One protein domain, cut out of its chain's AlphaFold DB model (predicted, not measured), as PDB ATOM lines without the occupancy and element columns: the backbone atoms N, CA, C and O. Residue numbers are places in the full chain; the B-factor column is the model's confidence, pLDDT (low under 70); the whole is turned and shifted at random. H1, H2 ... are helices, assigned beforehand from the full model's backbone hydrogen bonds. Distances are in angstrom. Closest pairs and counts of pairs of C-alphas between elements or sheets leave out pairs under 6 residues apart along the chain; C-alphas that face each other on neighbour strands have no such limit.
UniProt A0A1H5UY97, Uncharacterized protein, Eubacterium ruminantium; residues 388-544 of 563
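Overview. This is residues 388 to 544 of the 563 residues of an uncharacterized protein of Eubacterium ruminantium (UniProt A0A1H5UY97). One long helix, H3, runs through the middle of a compact all-helix body. The hairpin of H1 and H2 covers one side of H3, with H2 next to it; H8 packs on H3 from the opposite side, where H6 and H9 also lie. H5 crosses H3 steeply, H4 packs near the last residues of H3, and H7 packs on residues 389 to 396 of H1. The printed part has 157 residues with nine named helices, H1 to H9 in order, and no named strand; the helix packing is mostly crossed, lines at large angles. The radius of gyration of the C-alphas is 15.2 A and the spans are 48 by 33 by 26 A.

Along the chain. Find C-alpha 388 at (166.483, 125.443, 140.675); from there H1 runs 21.9 A to residue 403. H2, residues 409 to 428, covers 28.9 A. Look next for C-alpha 438 at (138.751, 127.080, 137.050), where H3 begins; it runs 34.4 A to residue 461. H4 is residues 470 to 476, and H5, residues 481 to 494, covers 20.1 A. Then come H6, residues 496 to 503, H7, residues 511 to 520, and H8, residues 523 to 533. H9, residues 535 to 542, ends at C-alpha 542 at (144.172, 115.171, 114.354).

Arrangement. Start at the hub, H3, which touches H2, H4, H5 and H8. H2 and H3 form a helical hairpin at a shallow tilt of 28 degrees, opposite ways, with their closest C-alphas, of Thr 422 and Arg 447, 6.7 A apart. H5 touches H3 at a steep tilt of 64 degrees, closest at the C-alphas of Met 450 and Ser 489, 5.0 A. H8 touches H3 at a steep tilt of 61 degrees, closest at the C-alphas of Thr 452 and Glu 524, 4.6 A. H4 is about perpendicular to H3, 86 degrees, and touches its residues 456 to 461, closest at the C-alphas of Ile 457 and Leu 472, 5.6 A. Further out, H1 and H2 form a helical hairpin at 20 degrees, and the C-alphas of Ala 393 in H1 and Ser 520 in H7 come closest at 4.1 A. H6 and H9 only just touch, with 3 pairs of C-alphas within 8 A, closest at Ala 497 and Ala 537, 5.5 A; H8 and H9 touch only at the corner. Every O i to N i+4 pair is within hydrogen-bond range in H2, H3, H4, H5, H6, H7 and H9; H1 has 11 of 12 and H8 6 of 7.

Size, cuts and confidence. The two C-alphas farthest apart, of Ser 432 and Gly 466, are 49.9 A apart. The printed part has no cut, and no link is long. Mean pLDDT of the printed part is 79.2; look for values under 70 at residues 402 to 408 and 532 to 544, among others.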
ATOM      1  N   LYS A 388     165.937 126.317 141.737       68.25
ATOM      2  CA  LYS A 388     166.483 125.443 140.675       68.25
ATOM      3  C   LYS A 388     165.482 125.163 139.549       68.25
ATOM      4  O   LYS A 388     165.827 125.307 138.379       68.25
ATOM      5  N   ASP A 389     164.242 124.813 139.884       69.62
ATOM      6  CA  ASP A 389     163.223 124.520 138.867       69.62
ATOM      7  C   ASP A 389     162.721 125.799 138.177       69.62
ATOM      8  O   ASP A 389     162.458 125.793 136.977       69.62
ATOM      9  N   ILE A 390     162.675 126.929 138.895       71.69
ATOM     10  CA  ILE A 390     162.367 128.240 138.302       71.69
ATOM     11  C   ILE A 390     163.454 128.630 137.295       71.69
ATOM     12  O   ILE A 390     163.133 129.055 136.191       71.69
ATOM     13  N   ASN A 391     164.729 128.446 137.635       69.75
ATOM     14  CA  ASN A 391     165.846 128.755 136.744       69.75
ATOM     15  C   ASN A 391     165.823 127.878 135.497       69.75
ATOM     16  O   ASN A 391     165.917 128.404 134.394       69.75
ATOM     17  N   LYS A 392     165.590 126.572 135.656       76.56
ATOM     18  CA  LYS A 392     165.404 125.655 134.525       76.56
ATOM     19  C   LYS A 392     164.232 126.057 133.628       76.56
ATOM     20  O   LYS A 392     164.337 125.958 132.408       76.56
ATOM     21  N   ALA A 393     163.130 126.533 134.213       77.38
ATOM     22  CA  ALA A 393     161.997 127.053 133.452       77.38
ATOM     23  C   ALA A 393     162.368 128.316 132.653       77.38
ATOM     24  O   ALA A 393     162.009 128.418 131.482       77.38
ATOM     25  N   ILE A 394     163.136 129.242 133.240       76.50
ATOM     26  CA  ILE A 394     163.666 130.424 132.532       76.50
ATOM     27  C   ILE A 394     164.589 129.998 131.388       76.50
ATOM     28  O   ILE A 394     164.410 130.476 130.267       76.50
ATOM     29  N   SER A 395     165.536 129.082 131.644       74.25
ATOM     30  CA  SER A 395     166.431 128.542 130.612       74.25
ATOM     31  C   SER A 395     165.617 127.986 129.448       74.25
ATOM     32  O   SER A 395     165.864 128.331 128.297       74.25
ATOM     33  N   LYS A 396     164.572 127.198 129.726       81.12
ATOM     34  CA  LYS A 396     163.694 126.643 128.691       81.12
ATOM     35  C   LYS A 396     162.993 127.715 127.854       81.12
ATOM     36  O   LYS A 396     162.970 127.597 126.632       81.12
ATOM     37  N   ILE A 397     162.454 128.763 128.478       80.25
ATOM     38  CA  ILE A 397     161.804 129.876 127.763       80.25
ATOM     39  C   ILE A 397     162.781 130.544 126.791       80.25
ATOM     40  O   ILE A 397     162.421 130.843 125.653       80.25
ATOM     41  N   ARG A 398     164.031 130.749 127.218       75.00
ATOM     42  CA  ARG A 398     165.076 131.314 126.357       75.00
ATOM     43  C   ARG A 398     165.468 130.347 125.241       75.00
ATOM     44  O   ARG A 398     165.519 130.761 124.084       75.00
ATOM     45  N   ARG A 399     165.621 129.050 125.546       75.00
ATOM     46  CA  ARG A 399     165.884 127.997 124.549       75.00
ATOM     47  C   ARG A 399     164.842 127.966 123.438       75.00
ATOM     48  O   ARG A 399     165.239 127.812 122.289       75.00
ATOM     49  N   LEU A 400     163.555 128.167 123.741       76.25
ATOM     50  CA  LEU A 400     162.494 128.213 122.725       76.25
ATOM     51  C   LEU A 400     162.774 129.265 121.644       76.25
ATOM     52  O   LEU A 400     162.657 128.959 120.458       76.25
ATOM     53  N   LYS A 401     163.219 130.469 122.031       70.19
ATOM     54  CA  LYS A 401     163.581 131.533 121.078       70.19
ATOM     55  C   LYS A 401     164.761 131.124 120.201       70.19
ATOM     56  O   LYS A 401     164.711 131.264 118.984       70.19
ATOM     57  N   ILE A 402     165.791 130.534 120.805       66.25
ATOM     58  CA  ILE A 402     166.974 130.067 120.073       66.25
ATOM     59  C   ILE A 402     166.599 128.875 119.167       66.25
ATOM     60  O   ILE A 402     167.184 128.676 118.110       66.25
ATOM     61  N   GLU A 403     165.692 127.977 119.583       65.94
ATOM     62  CA  GLU A 403     165.319 126.732 118.864       65.94
ATOM     63  C   GLU A 403     164.577 126.954 117.556       65.94
ATOM     64  O   GLU A 403     164.444 126.016 116.759       65.94
ATOM     65  N   ALA A 404     164.118 128.180 117.352       63.59
ATOM     66  CA  ALA A 404     163.412 128.611 116.169       63.59
ATOM     67  C   ALA A 404     164.339 128.973 115.001       63.59
ATOM     68  O   ALA A 404     163.910 128.913 113.847       63.59
ATOM     69  N   ASP A 405     165.598 129.312 115.288       56.66
ATOM     70  CA  ASP A 405     166.523 129.799 114.273       56.66
ATOM     71  C   ASP A 405     166.820 128.729 113.204       56.66
ATOM     72  O   ASP A 405     167.012 127.544 113.497       56.66
ATOM     73  N   GLY A 406     166.774 129.130 111.932       57.66
ATOM     74  CA  GLY A 406     166.964 128.245 110.775       57.66
ATOM     75  C   GLY A 406     165.822 127.266 110.442       57.66
ATOM     76  O   GLY A 406     165.943 126.524 109.466       57.66
ATOM     77  N   LYS A 407     164.702 127.250 111.186       64.31
ATOM     78  CA  LYS A 407     163.563 126.324 110.956       64.31
ATOM     79  C   LYS A 407     162.396 126.913 110.142       64.31
ATOM     80  O   LYS A 407     161.351 126.281 110.008       64.31
ATOM     81  N   GLY A 408     162.589 128.091 109.546       68.75
ATOM     82  CA  GLY A 408     161.596 128.785 108.718       68.75
ATOM     83  C   GLY A 408     160.663 129.706 109.514       68.75
ATOM     84  O   GLY A 408     160.440 129.515 110.709       68.75
ATOM     85  N   ASN A 409     160.107 130.719 108.838       76.50
ATOM     86  CA  ASN A 409     159.396 131.839 109.477       76.50
ATOM     87  C   ASN A 409     158.212 131.410 110.356       76.50
ATOM     88  O   ASN A 409     157.975 132.024 111.394       76.50
ATOM     89  N   THR A 410     157.490 130.352 109.968       79.88
ATOM     90  CA  THR A 410     156.369 129.821 110.755       79.88
ATOM     91  C   THR A 410     156.846 129.348 112.128       79.88
ATOM     92  O   THR A 410     156.328 129.816 113.133       79.88
ATOM     93  N   ILE A 411     157.870 128.491 112.201       82.31
ATOM     94  CA  ILE A 411     158.374 127.951 113.477       82.31
ATOM     95  C   ILE A 411     158.985 129.058 114.346       82.31
ATOM     96  O   ILE A 411     158.760 129.063 115.554       82.31
ATOM     97  N   VAL A 412     159.666 130.035 113.732       80.62
ATOM     98  CA  VAL A 412     160.164 131.238 114.423       80.62
ATOM     99  C   VAL A 412     159.040 131.973 115.148       80.62
ATOM    100  O   VAL A 412     159.077 132.109 116.368       80.62
ATOM    101  N   HIS A 413     157.987 132.357 114.424       79.88
ATOM    102  CA  HIS A 413     156.862 133.097 115.006       79.88
ATOM    103  C   HIS A 413     156.116 132.320 116.103       79.88
ATOM    104  O   HIS A 413     155.600 132.916 117.056       79.88
ATOM    105  N   LEU A 414     156.035 130.993 115.974       84.62
ATOM    106  CA  LEU A 414     155.399 130.134 116.972       84.62
ATOM    107  C   LEU A 414     156.219 130.061 118.259       84.62
ATOM    108  O   LEU A 414     155.655 130.220 119.339       84.62
ATOM    109  N   ASN A 415     157.534 129.871 118.146       85.00
ATOM    110  CA  ASN A 415     158.433 129.828 119.294       85.00
ATOM    111  C   ASN A 415     158.510 131.173 120.022       85.00
ATOM    112  O   ASN A 415     158.521 131.178 121.251       85.00
ATOM    113  N   ASP A 416     158.481 132.297 119.301       82.94
ATOM    114  CA  ASP A 416     158.404 133.627 119.917       82.94
ATOM    115  C   ASP A 416     157.110 133.791 120.720       82.94
ATOM    116  O   ASP A 416     157.146 134.130 121.904       82.94
ATOM    117  N   THR A 417     155.967 133.450 120.113       84.81
ATOM    118  CA  THR A 417     154.662 133.463 120.797       84.81
ATOM    119  C   THR A 417     154.666 132.553 122.026       84.81
ATOM    120  O   THR A 417     154.136 132.904 123.078       84.81
ATOM    121  N   LEU A 418     155.246 131.361 121.906       88.69
ATOM    122  CA  LEU A 418     155.301 130.389 122.988       88.69
ATOM    123  C   LEU A 418     156.197 130.861 124.133       88.69
ATOM    124  O   LEU A 418     155.842 130.670 125.296       88.69
ATOM    125  N   ALA A 419     157.330 131.488 123.818       85.44
ATOM    126  CA  ALA A 419     158.224 132.068 124.806       85.44
ATOM    127  C   ALA A 419     157.537 133.212 125.568       85.44
ATOM    128  O   ALA A 419     157.605 133.229 126.794       85.44
ATOM    129  N   GLU A 420     156.822 134.108 124.877       85.88
ATOM    130  CA  GLU A 420     156.002 135.165 125.498       85.88
ATOM    131  C   GLU A 420     154.961 134.579 126.464       85.88
ATOM    132  O   GLU A 420     154.897 134.952 127.633       85.88
ATOM    133  N   GLU A 421     154.169 133.612 126.004       87.69
ATOM    134  CA  GLU A 421     153.076 133.028 126.793       87.69
ATOM    135  C   GLU A 421     153.570 132.194 127.982       87.69
ATOM    136  O   GLU A 421     152.938 132.159 129.042       87.69
ATOM    137  N   THR A 422     154.723 131.541 127.834       85.50
ATOM    138  CA  THR A 422     155.353 130.778 128.918       85.50
ATOM    139  C   THR A 422     156.012 131.706 129.941       85.50
ATOM    140  O   THR A 422     155.952 131.430 131.140       85.50
ATOM    141  N   GLN A 423     156.572 132.835 129.496       85.00
ATOM    142  CA  GLN A 423     157.086 133.886 130.374       85.00
ATOM    143  C   GLN A 423     155.964 134.508 131.213       85.00
ATOM    144  O   GLN A 423     156.106 134.591 132.431       85.00
ATOM    145  N   LEU A 424     154.819 134.835 130.605       86.12
ATOM    146  CA  LEU A 424     153.637 135.328 131.327       86.12
ATOM    147  C   LEU A 424     153.143 134.327 132.381       86.12
ATOM    148  O   LEU A 424     152.763 134.708 133.489       86.12
ATOM    149  N   LEU A 425     153.158 133.029 132.058       86.38
ATOM    150  CA  LEU A 425     152.848 131.973 133.023       86.38
ATOM    151  C   LEU A 425     153.845 131.966 134.185       86.38
ATOM    152  O   LEU A 425     153.422 131.897 135.337       86.38
ATOM    153  N   LEU A 426     155.144 132.075 133.910       83.56
ATOM    154  CA  LEU A 426     156.167 132.103 134.950       83.56
ATOM    155  C   LEU A 426     156.077 133.354 135.839       83.56
ATOM    156  O   LEU A 426     156.246 133.245 137.050       83.56
ATOM    157  N   GLU A 427     155.765 134.517 135.271       83.06
ATOM    158  CA  GLU A 427     155.541 135.767 136.009       83.06
ATOM    159  C   GLU A 427     154.328 135.663 136.933       83.06
ATOM    160  O   GLU A 427     154.431 135.953 138.123       83.06
ATOM    161  N   LYS A 428     153.215 135.109 136.441       81.19
ATOM    162  CA  LYS A 428     152.033 134.838 137.270       81.19
ATOM    163  C   LYS A 428     152.313 133.819 138.383       81.19
ATOM    164  O   LYS A 428     151.705 133.873 139.447       81.19
ATOM    165  N   LEU A 429     153.252 132.894 138.170       76.88
ATOM    166  CA  LEU A 429     153.763 131.999 139.215       76.88
ATOM    167  C   LEU A 429     154.763 132.691 140.152       76.88
ATOM    168  O   LEU A 429     155.120 132.120 141.173       76.88
ATOM    169  N   ARG A 430     155.260 133.889 139.871       72.81
ATOM    170  CA  ARG A 430     156.075 134.641 140.840       72.81
ATOM    171  C   ARG A 430     155.204 135.455 141.786       72.81
ATOM    172  O   ARG A 430     155.567 135.585 142.953       72.81
ATOM    173  N   ASP A 431     154.022 135.862 141.338       71.75
ATOM    174  CA  ASP A 431     153.036 136.520 142.188       71.75
ATOM    175  C   ASP A 431     152.587 135.630 143.362       71.75
ATOM    176  O   ASP A 431     152.509 134.395 143.281       71.75
ATOM    177  N   SER A 432     152.284 136.270 144.494       58.47
ATOM    178  CA  SER A 432     151.821 135.609 145.722       58.47
ATOM    179  C   SER A 432     150.365 135.136 145.649       58.47
ATOM    180  O   SER A 432     149.894 134.471 146.570       58.47
ATOM    181  N   ALA A 433     149.643 135.473 144.577       70.56
ATOM    182  CA  ALA A 433     148.253 135.084 144.395       70.56
ATOM    183  C   ALA A 433     148.121 133.571 144.094       70.56
ATOM    184  O   ALA A 433     148.874 133.033 143.276       70.56
ATOM    185  N   PRO A 434     147.174 132.862 144.732       69.06
ATOM    186  CA  PRO A 434     146.964 131.438 144.497       69.06
ATOM    187  C   PRO A 434     146.292 131.166 143.139       69.06
ATOM    188  O   PRO A 434     145.339 131.838 142.747       69.06
ATOM    189  N   ILE A 435     146.767 130.137 142.429       76.75
ATOM    190  CA  ILE A 435     146.201 129.653 141.155       76.75
ATOM    191  C   ILE A 435     145.170 128.564 141.463       76.75
ATOM    192  O   ILE A 435     145.478 127.370 141.463       76.75
ATOM    193  N   GLU A 436     143.939 128.968 141.766       74.81
ATOM    194  CA  GLU A 436     142.908 128.040 142.254       74.81
ATOM    195  C   GLU A 436     141.645 128.000 141.396       74.81
ATOM    196  O   GLU A 436     140.982 126.951 141.336       74.81
ATOM    197  N   SER A 437     141.335 129.100 140.700       82.81
ATOM    198  CA  SER A 437     140.110 129.218 139.918       82.81
ATOM    199  C   SER A 437     140.106 128.260 138.722       82.81
ATOM    200  O   SER A 437     141.143 127.828 138.211       82.81
ATOM    201  N   LYS A 438     138.905 127.899 138.259       84.44
ATOM    202  CA  LYS A 438     138.751 127.080 137.050       84.44
ATOM    203  C   LYS A 438     139.351 127.782 135.828       84.44
ATOM    204  O   LYS A 438     139.977 127.121 135.010       84.44
ATOM    205  N   GLU A 439     139.181 129.098 135.742       85.81
ATOM    206  CA  GLU A 439     139.716 129.920 134.656       85.81
ATOM    207  C   GLU A 439     141.244 129.909 134.651       85.81
ATOM    208  O   GLU A 439     141.842 129.700 133.601       85.81
ATOM    209  N   ASP A 440     141.880 130.012 135.820       84.06
ATOM    210  CA  ASP A 440     143.335 129.903 135.934       84.06
ATOM    211  C   ASP A 440     143.842 128.522 135.518       84.06
ATOM    212  O   ASP A 440     144.830 128.408 134.797       84.06
ATOM    213  N   LYS A 441     143.155 127.455 135.941       85.88
ATOM    214  CA  LYS A 441     143.520 126.076 135.583       85.88
ATOM    215  C   LYS A 441     143.354 125.814 134.090       85.88
ATOM    216  O   LYS A 441     144.215 125.180 133.483       85.88
ATOM    217  N   ASP A 442     142.270 126.299 133.490       86.81
ATOM    218  CA  ASP A 442     142.053 126.213 132.046       86.81
ATOM    219  C   ASP A 442     143.132 127.012 131.297       86.81
ATOM    220  O   ASP A 442     143.732 126.493 130.357       86.81
ATOM    221  N   TRP A 443     143.475 128.209 131.780       89.25
ATOM    222  CA  TRP A 443     144.545 129.040 131.227       89.25
ATOM    223  C   TRP A 443     145.922 128.357 131.280       89.25
ATOM    224  O   TRP A 443     146.627 128.327 130.271       89.25
ATOM    225  N   VAL A 444     146.285 127.731 132.406       89.25
ATOM    226  CA  VAL A 444     147.518 126.929 132.549       89.25
ATOM    227  C   VAL A 444     147.523 125.745 131.576       89.25
ATOM    228  O   VAL A 444     148.510 125.523 130.871       89.25
ATOM    229  N   ASN A 445     146.414 125.002 131.491       90.00
ATOM    230  CA  ASN A 445     146.295 123.850 130.594       90.00
ATOM    231  C   ASN A 445     146.452 124.249 129.121       90.00
ATOM    232  O   ASN A 445     147.045 123.496 128.349       90.00
ATOM    233  N   GLU A 446     145.950 125.424 128.730       91.31
ATOM    234  CA  GLU A 446     146.172 125.976 127.392       91.31
ATOM    235  C   GLU A 446     147.667 126.175 127.111       91.31
ATOM    236  O   GLU A 446     148.131 125.744 126.059       91.31
ATOM    237  N   ARG A 447     148.450 126.729 128.048       92.44
ATOM    238  CA  ARG A 447     149.901 126.946 127.858       92.44
ATOM    239  C   ARG A 447     150.682 125.631 127.796       92.44
ATOM    240  O   ARG A 447     151.582 125.487 126.973       92.44
ATOM    241  N   PHE A 448     150.302 124.627 128.585       92.44
ATOM    242  CA  PHE A 448     150.892 123.286 128.459       92.44
ATOM    243  C   PHE A 448     150.577 122.645 127.107       92.44
ATOM    244  O   PHE A 448     151.427 121.975 126.516       92.44
ATOM    245  N   ALA A 449     149.358 122.856 126.607       89.94
ATOM    246  CA  ALA A 449     148.967 122.379 125.291       89.94
ATOM    247  C   ALA A 449     149.741 123.109 124.189       89.94
ATOM    248  O   ALA A 449     150.139 122.458 123.233       89.94
ATOM    249  N   MET A 450     150.027 124.407 124.347       92.06
ATOM    250  CA  MET A 450     150.886 125.159 123.423       92.06
ATOM    251  C   MET A 450     152.303 124.570 123.365       92.06
ATOM    252  O   MET A 450     152.786 124.285 122.272       92.06
ATOM    253  N   LEU A 451     152.935 124.310 124.518       90.56
ATOM    254  CA  LEU A 451     154.265 123.676 124.587       90.56
ATOM    255  C   LEU A 451     154.269 122.304 123.893       90.56
ATOM    256  O   LEU A 451     155.153 121.993 123.097       90.56
ATOM    257  N   THR A 452     153.227 121.509 124.137       89.75
ATOM    258  CA  THR A 452     153.064 120.176 123.537       89.75
ATOM    259  C   THR A 452     152.818 120.239 122.034       89.75
ATOM    260  O   THR A 452     153.445 119.497 121.281       89.75
ATOM    261  N   LEU A 453     151.935 121.127 121.575       88.56
ATOM    262  CA  LEU A 453     151.632 121.299 120.157       88.56
ATOM    263  C   LEU A 453     152.861 121.785 119.387       88.56
ATOM    264  O   LEU A 453     153.127 121.286 118.297       88.56
ATOM    265  N   ASN A 454     153.635 122.701 119.968       89.38
ATOM    266  CA  ASN A 454     154.878 123.168 119.369       89.38
ATOM    267  C   ASN A 454     155.873 122.023 119.154       89.38
ATOM    268  O   ASN A 454     156.422 121.875 118.066       89.38
ATOM    269  N   GLN A 455     156.039 121.148 120.149       86.75
ATOM    270  CA  GLN A 455     156.906 119.983 120.003       86.75
ATOM    271  C   GLN A 455     156.406 119.007 118.925       86.75
ATOM    272  O   GLN A 455     157.215 118.448 118.185       86.75
ATOM    273  N   ILE A 456     155.087 118.822 118.786       85.12
ATOM    274  CA  ILE A 456     154.505 118.028 117.688       85.12
ATOM    275  C   ILE A 456     154.873 118.646 116.332       85.12
ATOM    276  O   ILE A 456     155.325 117.930 115.443       85.12
ATOM    277  N   ILE A 457     154.738 119.967 116.182       85.00
ATOM    278  CA  ILE A 457     155.069 120.686 114.941       85.00
ATOM    279  C   ILE A 457     156.567 120.587 114.623       85.00
ATOM    280  O   ILE A 457     156.935 120.332 113.477       85.00
ATOM    281  N   ILE A 458     157.439 120.727 115.628       82.44
ATOM    282  CA  ILE A 458     158.890 120.541 115.469       82.44
ATOM    283  C   ILE A 458     159.202 119.117 114.993       82.44
ATOM    284  O   ILE A 458     160.004 118.936 114.075       82.44
ATOM    285  N   ASN A 459     158.541 118.106 115.564       81.50
ATOM    286  CA  ASN A 459     158.707 116.721 115.129       81.50
ATOM    287  C   ASN A 459     158.274 116.539 113.661       81.50
ATOM    288  O   ASN A 459     158.997 115.901 112.898       81.50
ATOM    289  N   GLU A 460     157.152 117.139 113.239       81.06
ATOM    290  CA  GLU A 460     156.691 117.103 111.841       81.06
ATOM    291  C   GLU A 460     157.664 117.783 110.870       81.06
ATOM    292  O   GLU A 460     157.901 117.279 109.770       81.06
ATOM    293  N   ALA A 461     158.259 118.910 111.270       78.12
ATOM    294  CA  ALA A 461     159.243 119.628 110.462       78.12
ATOM    295  C   ALA A 461     160.483 118.773 110.150       78.12
ATOM    296  O   ALA A 461     161.075 118.901 109.075       78.12
ATOM    297  N   ASN A 462     160.826 117.854 111.058       76.75
ATOM    298  CA  ASN A 462     161.946 116.927 110.920       76.75
ATOM    299  C   ASN A 462     161.611 115.667 110.106       76.75
ATOM    300  O   ASN A 462     162.500 114.861 109.829       76.75
ATOM    301  N   TYR A 463     160.357 115.461 109.695       76.31
ATOM    302  CA  TYR A 463     160.003 114.309 108.868       76.31
ATOM    303  C   TYR A 463     160.675 114.365 107.492       76.31
ATOM    304  O   TYR A 463     160.784 115.425 106.874       76.31
ATOM    305  N   ALA A 464     161.058 113.193 106.972       71.31
ATOM    306  CA  ALA A 464     161.552 113.042 105.606       71.31
ATOM    307  C   ALA A 464     160.564 113.614 104.569       71.31
ATOM    308  O   ALA A 464     159.348 113.627 104.786       71.31
ATOM    309  N   SER A 465     161.097 114.073 103.433       66.19
ATOM    310  CA  SER A 465     160.297 114.639 102.340       66.19
ATOM    311  C   SER A 465     159.201 113.662 101.889       66.19
ATOM    312  O   SER A 465     159.464 112.475 101.706       66.19
ATOM    313  N   GLY A 466     157.965 114.154 101.741       65.06
ATOM    314  CA  GLY A 466     156.800 113.362 101.322       65.06
ATOM    315  C   GLY A 466     155.973 112.726 102.447       65.06
ATOM    316  O   GLY A 466     154.910 112.179 102.166       65.06
ATOM    317  N   LYS A 467     156.398 112.808 103.717       73.38
ATOM    318  CA  LYS A 467     155.527 112.466 104.855       73.38
ATOM    319  C   LYS A 467     154.535 113.597 105.134       73.38
ATOM    320  O   LYS A 467     154.894 114.767 105.029       73.38
ATOM    321  N   GLU A 468     153.306 113.249 105.518       75.19
ATOM    322  CA  GLU A 468     152.295 114.238 105.906       75.19
ATOM    323  C   GLU A 468     152.757 115.043 107.130       75.19
ATOM    324  O   GLU A 468     153.213 114.473 108.124       75.19
ATOM    325  N   ARG A 469     152.611 116.372 107.053       80.81
ATOM    326  CA  ARG A 469     152.945 117.329 108.123       80.81
ATOM    327  C   ARG A 469     151.730 118.184 108.480       80.81
ATOM    328  O   ARG A 469     151.711 119.385 108.226       80.81
ATOM    329  N   PRO A 470     150.633 117.567 108.922       78.62
ATOM    330  CA  PRO A 470     149.341 118.221 108.871       78.62
ATOM    331  C   PRO A 470     149.175 119.403 109.838       78.62
ATOM    332  O   PRO A 470     148.395 120.304 109.525       78.62
ATOM    333  N   PHE A 471     149.863 119.437 110.985       83.94
ATOM    334  CA  PHE A 471     149.831 120.610 111.869       83.94
ATOM    335  C   PHE A 471     150.671 121.749 111.296       83.94
ATOM    336  O   PHE A 471     150.194 122.885 111.262       83.94
ATOM    337  N   LEU A 472     151.867 121.442 110.787       83.62
ATOM    338  CA  LEU A 472     152.717 122.434 110.131       83.62
ATOM    339  C   LEU A 472     152.038 123.022 108.883       83.62
ATOM    340  O   LEU A 472     151.954 124.238 108.767       83.62
ATOM    341  N   SER A 473     151.453 122.191 108.013       83.25
ATOM    342  CA  SER A 473     150.748 122.655 106.808       83.25
ATOM    343  C   SER A 473     149.536 123.532 107.133       83.25
ATOM    344  O   SER A 473     149.350 124.568 106.503       83.25
ATOM    345  N   THR A 474     148.750 123.181 108.162       82.88
ATOM    346  CA  THR A 474     147.609 124.014 108.600       82.88
ATOM    347  C   THR A 474     148.070 125.409 109.037       82.88
ATOM    348  O   THR A 474     147.360 126.390 108.823       82.88
ATOM    349  N   LEU A 475     149.251 125.511 109.653       85.56
ATOM    350  CA  LEU A 475     149.817 126.785 110.094       85.56
ATOM    351  C   LEU A 475     150.488 127.550 108.955       85.56
ATOM    352  O   LEU A 475     150.359 128.769 108.903       85.56
ATOM    353  N   ASP A 476     151.156 126.875 108.025       83.94
ATOM    354  CA  ASP A 476     151.735 127.529 106.851       83.94
ATOM    355  C   ASP A 476     150.651 128.210 106.000       83.94
ATOM    356  O   ASP A 476     150.819 129.378 105.629       83.94
ATOM    357  N   ASP A 477     149.510 127.537 105.820       82.19
ATOM    358  CA  ASP A 477     148.351 128.013 105.053       82.19
ATOM    359  C   ASP A 477     147.481 129.043 105.803       82.19
ATOM    360  O   ASP A 477     146.586 129.657 105.215       82.19
ATOM    361  N   ALA A 478     147.715 129.248 107.102       84.06
ATOM    362  CA  ALA A 478     146.942 130.184 107.905       84.06
ATOM    363  C   ALA A 478     147.314 131.648 107.619       84.06
ATOM    364  O   ALA A 478     148.493 132.025 107.631       84.06
ATOM    365  N   GLU A 479     146.280 132.483 107.460       83.62
ATOM    366  CA  GLU A 479     146.389 133.944 107.334       83.62
ATOM    367  C   GLU A 479     146.959 134.570 108.615       83.62
ATOM    368  O   GLU A 479     147.909 135.346 108.564       83.62
ATOM    369  N   ASP A 480     146.439 134.156 109.774       86.75
ATOM    370  CA  ASP A 480     146.975 134.504 111.090       86.75
ATOM    371  C   ASP A 480     147.483 133.239 111.792       86.75
ATOM    372  O   ASP A 480     146.725 132.470 112.402       86.75
ATOM    373  N   LYS A 481     148.797 133.024 111.687       85.94
ATOM    374  CA  LYS A 481     149.501 131.865 112.252       85.94
ATOM    375  C   LYS A 481     149.411 131.834 113.777       85.94
ATOM    376  O   LYS A 481     149.161 130.772 114.350       85.94
ATOM    377  N   LYS A 482     149.541 132.996 114.433       87.25
ATOM    378  CA  LYS A 482     149.503 133.131 115.898       87.25
ATOM    379  C   LYS A 482     148.124 132.748 116.425       87.25
ATOM    380  O   LYS A 482     148.002 131.900 117.310       87.25
ATOM    381  N   LYS A 483     147.067 133.318 115.844       87.94
ATOM    382  CA  LYS A 483     145.681 133.020 116.228       87.94
ATOM    383  C   LYS A 483     145.313 131.560 115.983       87.94
ATOM    384  O   LYS A 483     144.729 130.930 116.865       87.94
ATOM    385  N   THR A 484     145.693 131.021 114.826       86.00
ATOM    386  CA  THR A 484     145.456 129.614 114.468       86.00
ATOM    387  C   THR A 484     146.144 128.671 115.455       86.00
ATOM    388  O   THR A 484     145.499 127.775 115.998       86.00
ATOM    389  N   PHE A 485     147.416 128.920 115.779       89.38
ATOM    390  CA  PHE A 485     148.167 128.131 116.757       89.38
ATOM    391  C   PHE A 485     147.551 128.173 118.158       89.38
ATOM    392  O   PHE A 485     147.400 127.131 118.805       89.38
ATOM    393  N   MET A 486     147.143 129.358 118.622       88.25
ATOM    394  CA  MET A 486     146.451 129.495 119.904       88.25
ATOM    395  C   MET A 486     145.136 128.712 119.906       88.25
ATOM    396  O   MET A 486     144.864 127.980 120.854       88.25
ATOM    397  N   GLU A 487     144.326 128.795 118.846       88.81
ATOM    398  CA  GLU A 487     143.062 128.058 118.768       88.81
ATOM    399  C   GLU A 487     143.270 126.538 118.764       88.81
ATOM    400  O   GLU A 487     142.578 125.815 119.491       88.81
ATOM    401  N   MET A 488     144.246 126.052 117.997       87.12
ATOM    402  CA  MET A 488     144.630 124.641 117.993       87.12
ATOM    403  C   MET A 488     145.071 124.195 119.391       87.12
ATOM    404  O   MET A 488     144.596 123.180 119.897       87.12
ATOM    405  N   SER A 489     145.879 124.997 120.081       89.88
ATOM    406  CA  SER A 489     146.313 124.703 121.451       89.88
ATOM    407  C   SER A 489     145.139 124.653 122.436       89.88
ATOM    408  O   SER A 489     145.044 123.725 123.240       89.88
ATOM    409  N   ARG A 490     144.169 125.575 122.329       90.62
ATOM    410  CA  ARG A 490     142.936 125.551 123.142       90.62
ATOM    411  C   ARG A 490     142.093 124.305 122.895       90.62
ATOM    412  O   ARG A 490     141.509 123.752 123.827       90.62
ATOM    413  N   LYS A 491     141.993 123.863 121.641       87.62
ATOM    414  CA  LYS A 491     141.287 122.627 121.279       87.62
ATOM    415  C   LYS A 491     142.023 121.405 121.823       87.62
ATOM    416  O   LYS A 491     141.380 120.561 122.445       87.62
ATOM    417  N   LEU A 492     143.352 121.356 121.692       87.38
ATOM    418  CA  LEU A 492     144.194 120.303 122.259       87.38
ATOM    419  C   LEU A 492     144.014 120.200 123.778       87.38
ATOM    420  O   LEU A 492     143.739 119.109 124.281       87.38
ATOM    421  N   ALA A 493     144.047 121.331 124.489       89.69
ATOM    422  CA  ALA A 493     143.845 121.407 125.938       89.69
ATOM    423  C   ALA A 493     142.510 120.791 126.404       89.69
ATOM    424  O   ALA A 493     142.387 120.288 127.524       89.69
ATOM    425  N   LYS A 494     141.491 120.805 125.535       87.69
ATOM    426  CA  LYS A 494     140.157 120.259 125.817       87.69
ATOM    427  C   LYS A 494     140.035 118.759 125.545       87.69
ATOM    428  O   LYS A 494     139.085 118.159 126.059       87.69
ATOM    429  N   THR A 495     140.958 118.157 124.794       85.00
ATOM    430  CA  THR A 495     140.916 116.725 124.449       85.00
ATOM    431  C   THR A 495     141.027 115.838 125.689       85.00
ATOM    432  O   THR A 495     141.653 116.194 126.695       85.00
ATOM    433  N   LYS A 496     140.410 114.649 125.635       85.00
ATOM    434  CA  LYS A 496     140.483 113.684 126.741       85.00
ATOM    435  C   LYS A 496     141.895 113.131 126.861       85.00
ATOM    436  O   LYS A 496     142.387 112.973 127.978       85.00
ATOM    437  N   ALA A 497     142.546 112.881 125.725       82.88
ATOM    438  CA  ALA A 497     143.918 112.404 125.685       82.88
ATOM    439  C   ALA A 497     144.890 113.374 126.378       82.88
ATOM    440  O   ALA A 497     145.647 112.943 127.248       82.88
ATOM    441  N   PHE A 498     144.819 114.677 126.076       85.44
ATOM    442  CA  PHE A 498     145.675 115.682 126.720       85.44
ATOM    443  C   PHE A 498     145.407 115.802 128.219       85.44
ATOM    444  O   PHE A 498     146.328 115.672 129.024       85.44
ATOM    445  N   LYS A 499     144.135 115.945 128.616       87.56
ATOM    446  CA  LYS A 499     143.753 116.015 130.036       87.56
ATOM    447  C   LYS A 499     144.245 114.804 130.818       87.56
ATOM    448  O   LYS A 499     144.744 114.955 131.928       87.56
ATOM    449  N   LYS A 500     144.150 113.603 130.238       85.75
ATOM    450  CA  LYS A 500     144.668 112.380 130.858       85.75
ATOM    451  C   LYS A 500     146.188 112.436 131.019       85.75
ATOM    452  O   LYS A 500     146.663 112.128 132.112       85.75
ATOM    453  N   ALA A 501     146.918 112.861 129.986       83.69
ATOM    454  CA  ALA A 501     148.377 112.963 130.001       83.69
ATOM    455  C   ALA A 501     148.893 113.917 131.094       83.69
ATOM    456  O   ALA A 501     149.805 113.558 131.835       83.69
ATOM    457  N   ILE A 502     148.259 115.081 131.270       86.38
ATOM    458  CA  ILE A 502     148.676 116.059 132.289       86.38
ATOM    459  C   ILE A 502     148.092 115.785 133.682       86.38
ATOM    460  O   ILE A 502     148.653 116.225 134.682       86.38
ATOM    461  N   SER A 503     146.982 115.042 133.786       82.06
ATOM    462  CA  SER A 503     146.315 114.806 135.077       82.06
ATOM    463  C   SER A 503     147.200 114.077 136.085       82.06
ATOM    464  O   SER A 503     147.087 114.331 137.276       82.06
ATOM    465  N   GLY A 504     148.087 113.186 135.629       77.38
ATOM    466  CA  GLY A 504     149.061 112.525 136.501       77.38
ATOM    467  C   GLY A 504     150.135 113.484 137.012       77.38
ATOM    468  O   GLY A 504     150.578 113.356 138.149       77.38
ATOM    469  N   LEU A 505     150.507 114.476 136.196       76.62
ATOM    470  CA  LEU A 505     151.507 115.479 136.550       76.62
ATOM    471  C   LEU A 505     150.969 116.432 137.607       76.62
ATOM    472  O   LEU A 505     151.686 116.729 138.549       76.62
ATOM    473  N   LEU A 506     149.705 116.845 137.491       79.56
ATOM    474  CA  LEU A 506     149.063 117.839 138.355       79.56
ATOM    475  C   LEU A 506     148.388 117.260 139.618       79.56
ATOM    476  O   LEU A 506     147.743 118.006 140.352       79.56
ATOM    477  N   LYS A 507     148.506 115.950 139.878       73.81
ATOM    478  CA  LYS A 507     147.978 115.297 141.093       73.81
ATOM    479  C   LYS A 507     148.924 115.462 142.276       73.81
ATOM    480  O   LYS A 507     150.113 115.213 142.109       73.81
ATOM    481  N   ASP A 508     148.372 115.786 143.444       64.56
ATOM    482  CA  ASP A 508     149.044 115.871 144.751       64.56
ATOM    483  C   ASP A 508     150.148 116.950 144.853       64.56
ATOM    484  O   ASP A 508     150.914 117.180 143.918       64.56
ATOM    485  N   GLY A 509     150.253 117.613 146.010       67.25
ATOM    486  CA  GLY A 509     151.221 118.695 146.257       67.25
ATOM    487  C   GLY A 509     150.761 120.085 145.791       67.25
ATOM    488  O   GLY A 509     149.600 120.288 145.430       67.25
ATOM    489  N   SER A 510     151.672 121.064 145.827       78.19
ATOM    490  CA  SER A 510     151.380 122.444 145.422       78.19
ATOM    491  C   SER A 510     151.185 122.543 143.908       78.19
ATOM    492  O   SER A 510     152.089 122.239 143.127       78.19
ATOM    493  N   TYR A 511     150.011 123.016 143.474       82.12
ATOM    494  CA  TYR A 511     149.695 123.214 142.053       82.12
ATOM    495  C   TYR A 511     150.724 124.129 141.368       82.12
ATOM    496  O   TYR A 511     151.150 123.874 140.246       82.12
ATOM    497  N   LYS A 512     151.202 125.143 142.095       80.19
ATOM    498  CA  LYS A 512     152.218 126.102 141.658       80.19
ATOM    499  C   LYS A 512     153.575 125.439 141.386       80.19
ATOM    500  O   LYS A 512     154.139 125.619 140.311       80.19
ATOM    501  N   GLU A 513     154.060 124.613 142.313       78.81
ATOM    502  CA  GLU A 513     155.315 123.857 142.148       78.81
ATOM    503  C   GLU A 513     155.233 122.880 140.975       78.81
ATOM    504  O   GLU A 513     156.187 122.711 140.223       78.81
ATOM    505  N   LYS A 514     154.068 122.263 140.775       82.88
ATOM    506  CA  LYS A 514     153.825 121.321 139.678       82.88
ATOM    507  C   LYS A 514     153.865 122.003 138.316       82.88
ATOM    508  O   LYS A 514     154.380 121.418 137.363       82.88
ATOM    509  N   ILE A 515     153.376 123.241 138.236       84.50
ATOM    510  CA  ILE A 515     153.496 124.048 137.025       84.50
ATOM    511  C   ILE A 515     154.953 124.408 136.759       84.50
ATOM    512  O   ILE A 515     155.438 124.167 135.658       84.50
ATOM    513  N   ILE A 516     155.673 124.900 137.771       81.19
ATOM    514  CA  ILE A 516     157.107 125.200 137.651       81.19
ATOM    515  C   ILE A 516     157.871 123.946 137.209       81.19
ATOM    516  O   ILE A 516     158.674 124.010 136.282       81.19
ATOM    517  N   ARG A 517     157.551 122.779 137.778       81.75
ATOM    518  CA  ARG A 517     158.166 121.506 137.402       81.75
ATOM    519  C   ARG A 517     157.894 121.133 135.945       81.75
ATOM    520  O   ARG A 517     158.818 120.699 135.261       81.75
ATOM    521  N   PHE A 518     156.664 121.324 135.460       84.75
ATOM    522  CA  PHE A 518     156.330 121.129 134.046       84.75
ATOM    523  C   PHE A 518     157.157 122.046 133.139       84.75
ATOM    524  O   PHE A 518     157.654 121.607 132.111       84.75
ATOM    525  N   LEU A 519     157.340 123.308 133.533       83.12
ATOM    526  CA  LEU A 519     158.144 124.267 132.777       83.12
ATOM    527  C   LEU A 519     159.650 123.991 132.873       83.12
ATOM    528  O   LEU A 519     160.392 124.337 131.966       83.12
ATOM    529  N   SER A 520     160.109 123.352 133.946       75.12
ATOM    530  CA  SER A 520     161.528 123.063 134.189       75.12
ATOM    531  C   SER A 520     162.050 121.786 133.516       75.12
ATOM    532  O   SER A 520     163.260 121.581 133.447       75.12
ATOM    533  N   VAL A 521     161.153 120.907 133.056       78.56
ATOM    534  CA  VAL A 521     161.471 119.587 132.484       78.56
ATOM    535  C   VAL A 521     160.773 119.436 131.134       78.56
ATOM    536  O   VAL A 521     159.713 120.012 130.920       78.56
ATOM    537  N   ASP A 522     161.319 118.632 130.226       79.56
ATOM    538  CA  ASP A 522     160.772 118.414 128.877       79.56
ATOM    539  C   ASP A 522     159.580 117.436 128.848       79.56
ATOM    540  O   ASP A 522     159.528 116.471 128.080       79.56
ATOM    541  N   PHE A 523     158.588 117.658 129.714       82.19
ATOM    542  CA  PHE A 523     157.386 116.822 129.776       82.19
ATOM    543  C   PHE A 523     156.580 116.848 128.476       82.19
ATOM    544  O   PHE A 523     156.022 115.824 128.081       82.19
ATOM    545  N   GLU A 524     156.544 117.982 127.787       85.75
ATOM    546  CA  GLU A 524     155.895 118.141 126.490       85.75
ATOM    547  C   GLU A 524     156.483 117.216 125.420       85.75
ATOM    548  O   GLU A 524     155.721 116.702 124.602       85.75
ATOM    549  N   ARG A 525     157.793 116.910 125.465       84.31
ATOM    550  CA  ARG A 525     158.424 115.933 124.560       84.31
ATOM    551  C   ARG A 525     157.844 114.541 124.762       84.31
ATOM    552  O   ARG A 525     157.463 113.880 123.795       84.31
ATOM    553  N   ASN A 526     157.674 114.134 126.016       81.31
ATOM    554  CA  ASN A 526     157.079 112.843 126.360       81.31
ATOM    555  C   ASN A 526     155.597 112.764 125.973       81.31
ATOM    556  O   ASN A 526     155.145 111.747 125.446       81.31
ATOM    557  N   ILE A 527     154.837 113.840 126.200       83.56
ATOM    558  CA  ILE A 527     153.422 113.898 125.812       83.56
ATOM    559  C   ILE A 527     153.291 113.845 124.281       83.56
ATOM    560  O   ILE A 527     152.491 113.062 123.768       83.56
ATOM    561  N   ALA A 528     154.108 114.611 123.549       82.25
ATOM    562  CA  ALA A 528     154.136 114.611 122.087       82.25
ATOM    563  C   ALA A 528     154.480 113.225 121.516       82.25
ATOM    564  O   ALA A 528     153.798 112.743 120.610       82.25
ATOM    565  N   LYS A 529     155.481 112.540 122.086       79.31
ATOM    566  CA  LYS A 529     155.849 111.167 121.704       79.31
ATOM    567  C   LYS A 529     154.694 110.184 121.925       79.31
ATOM    568  O   LYS A 529     154.358 109.417 121.023       79.31
ATOM    569  N   GLY A 530     154.004 110.292 123.063       71.50
ATOM    570  CA  GLY A 530     152.835 109.469 123.380       71.50
ATOM    571  C   GLY A 530     151.668 109.607 122.390       71.50
ATOM    572  O   GLY A 530     150.884 108.667 122.239       71.50
ATOM    573  N   TYR A 531     151.552 110.734 121.678       72.31
ATOM    574  CA  TYR A 531     150.558 110.892 120.610       72.31
ATOM    575  C   TYR A 531     150.908 110.121 119.343       72.31
ATOM    576  O   TYR A 531     150.013 109.538 118.734       72.31
ATOM    577  N   ASN A 532     152.187 110.056 118.976       62.28
ATOM    578  CA  ASN A 532     152.632 109.300 117.805       62.28
ATOM    579  C   ASN A 532     152.482 107.781 118.005       62.28
ATOM    580  O   ASN A 532     152.243 107.047 117.047       62.28
ATOM    581  N   GLU A 533     152.570 107.309 119.250       59.25
ATOM    582  CA  GLU A 533     152.490 105.885 119.599       59.25
ATOM    583  C   GLU A 533     151.045 105.383 119.804       59.25
ATOM    584  O   GLU A 533     150.768 104.189 119.671       59.25
ATOM    585  N   ASN A 534     150.086 106.275 120.092       60.00
ATOM    586  CA  ASN A 534     148.700 105.915 120.395       60.00
ATOM    587  C   ASN A 534     147.719 106.421 119.327       60.00
ATOM    588  O   ASN A 534     147.294 107.573 119.356       60.00
ATOM    589  N   LYS A 535     147.257 105.522 118.446       60.53
ATOM    590  CA  LYS A 535     146.324 105.835 117.342       60.53
ATOM    591  C   LYS A 535     145.046 106.572 117.769       60.53
ATOM    592  O   LYS A 535     144.568 107.427 117.031       60.53
ATOM    593  N   ASN A 536     144.486 106.276 118.943       59.03
ATOM    594  CA  ASN A 536     143.270 106.952 119.414       59.03
ATOM    595  C   ASN A 536     143.565 108.385 119.862       59.03
ATOM    596  O   ASN A 536     142.794 109.297 119.576       59.03
ATOM    597  N   ALA A 537     144.706 108.586 120.521       57.91
ATOM    598  CA  ALA A 537     145.167 109.909 120.912       57.91
ATOM    599  C   ALA A 537     145.571 110.734 119.676       57.91
ATOM    600  O   ALA A 537     145.208 111.900 119.579       57.91
ATOM    601  N   LEU A 538     146.208 110.103 118.685       62.00
ATOM    602  CA  LEU A 538     146.525 110.700 117.389       62.00
ATOM    603  C   LEU A 538     145.268 111.160 116.640       62.00
ATOM    604  O   LEU A 538     145.275 112.229 116.047       62.00
ATOM    605  N   ASN A 539     144.169 110.401 116.696       66.81
ATOM    606  CA  ASN A 539     142.897 110.791 116.081       66.81
ATOM    607  C   ASN A 539     142.241 111.991 116.784       66.81
ATOM    608  O   ASN A 539     141.751 112.893 116.107       66.81
ATOM    609  N   GLU A 540     142.263 112.040 118.122       66.50
ATOM    610  CA  GLU A 540     141.776 113.205 118.884       66.50
ATOM    611  C   GLU A 540     142.608 114.461 118.594       66.50
ATOM    612  O   GLU A 540     142.053 115.545 118.431       66.50
ATOM    613  N   VAL A 541     143.929 114.312 118.481       62.00
ATOM    614  CA  VAL A 541     144.850 115.401 118.138       62.00
ATOM    615  C   VAL A 541     144.695 115.802 116.669       62.00
ATOM    616  O   VAL A 541     144.670 116.984 116.353       62.00
ATOM    617  N   ASN A 542     144.461 114.861 115.754       66.94
ATOM    618  CA  ASN A 542     144.172 115.171 114.354       66.94
ATOM    619  C   ASN A 542     142.852 115.934 114.167       66.94
ATOM    620  O   ASN A 542     142.746 116.721 113.231       66.94
ATOM    621  N   ALA A 543     141.878 115.753 115.063       69.75
ATOM    622  CA  ALA A 543     140.622 116.504 115.068       69.75
ATOM    623  C   ALA A 543     140.772 117.956 115.569       69.75
ATOM    624  O   ALA A 543     139.839 118.749 115.454       69.75
ATOM    625  N   VAL A 544     141.937 118.321 116.118       69.06
ATOM    626  CA  VAL A 544     142.270 119.701 116.514       69.06
ATOM    627  C   VAL A 544     142.585 120.583 115.299       69.06
ATOM    628  O   VAL A 544     142.497 121.810 115.402       69.06
TER     629      VAL A 544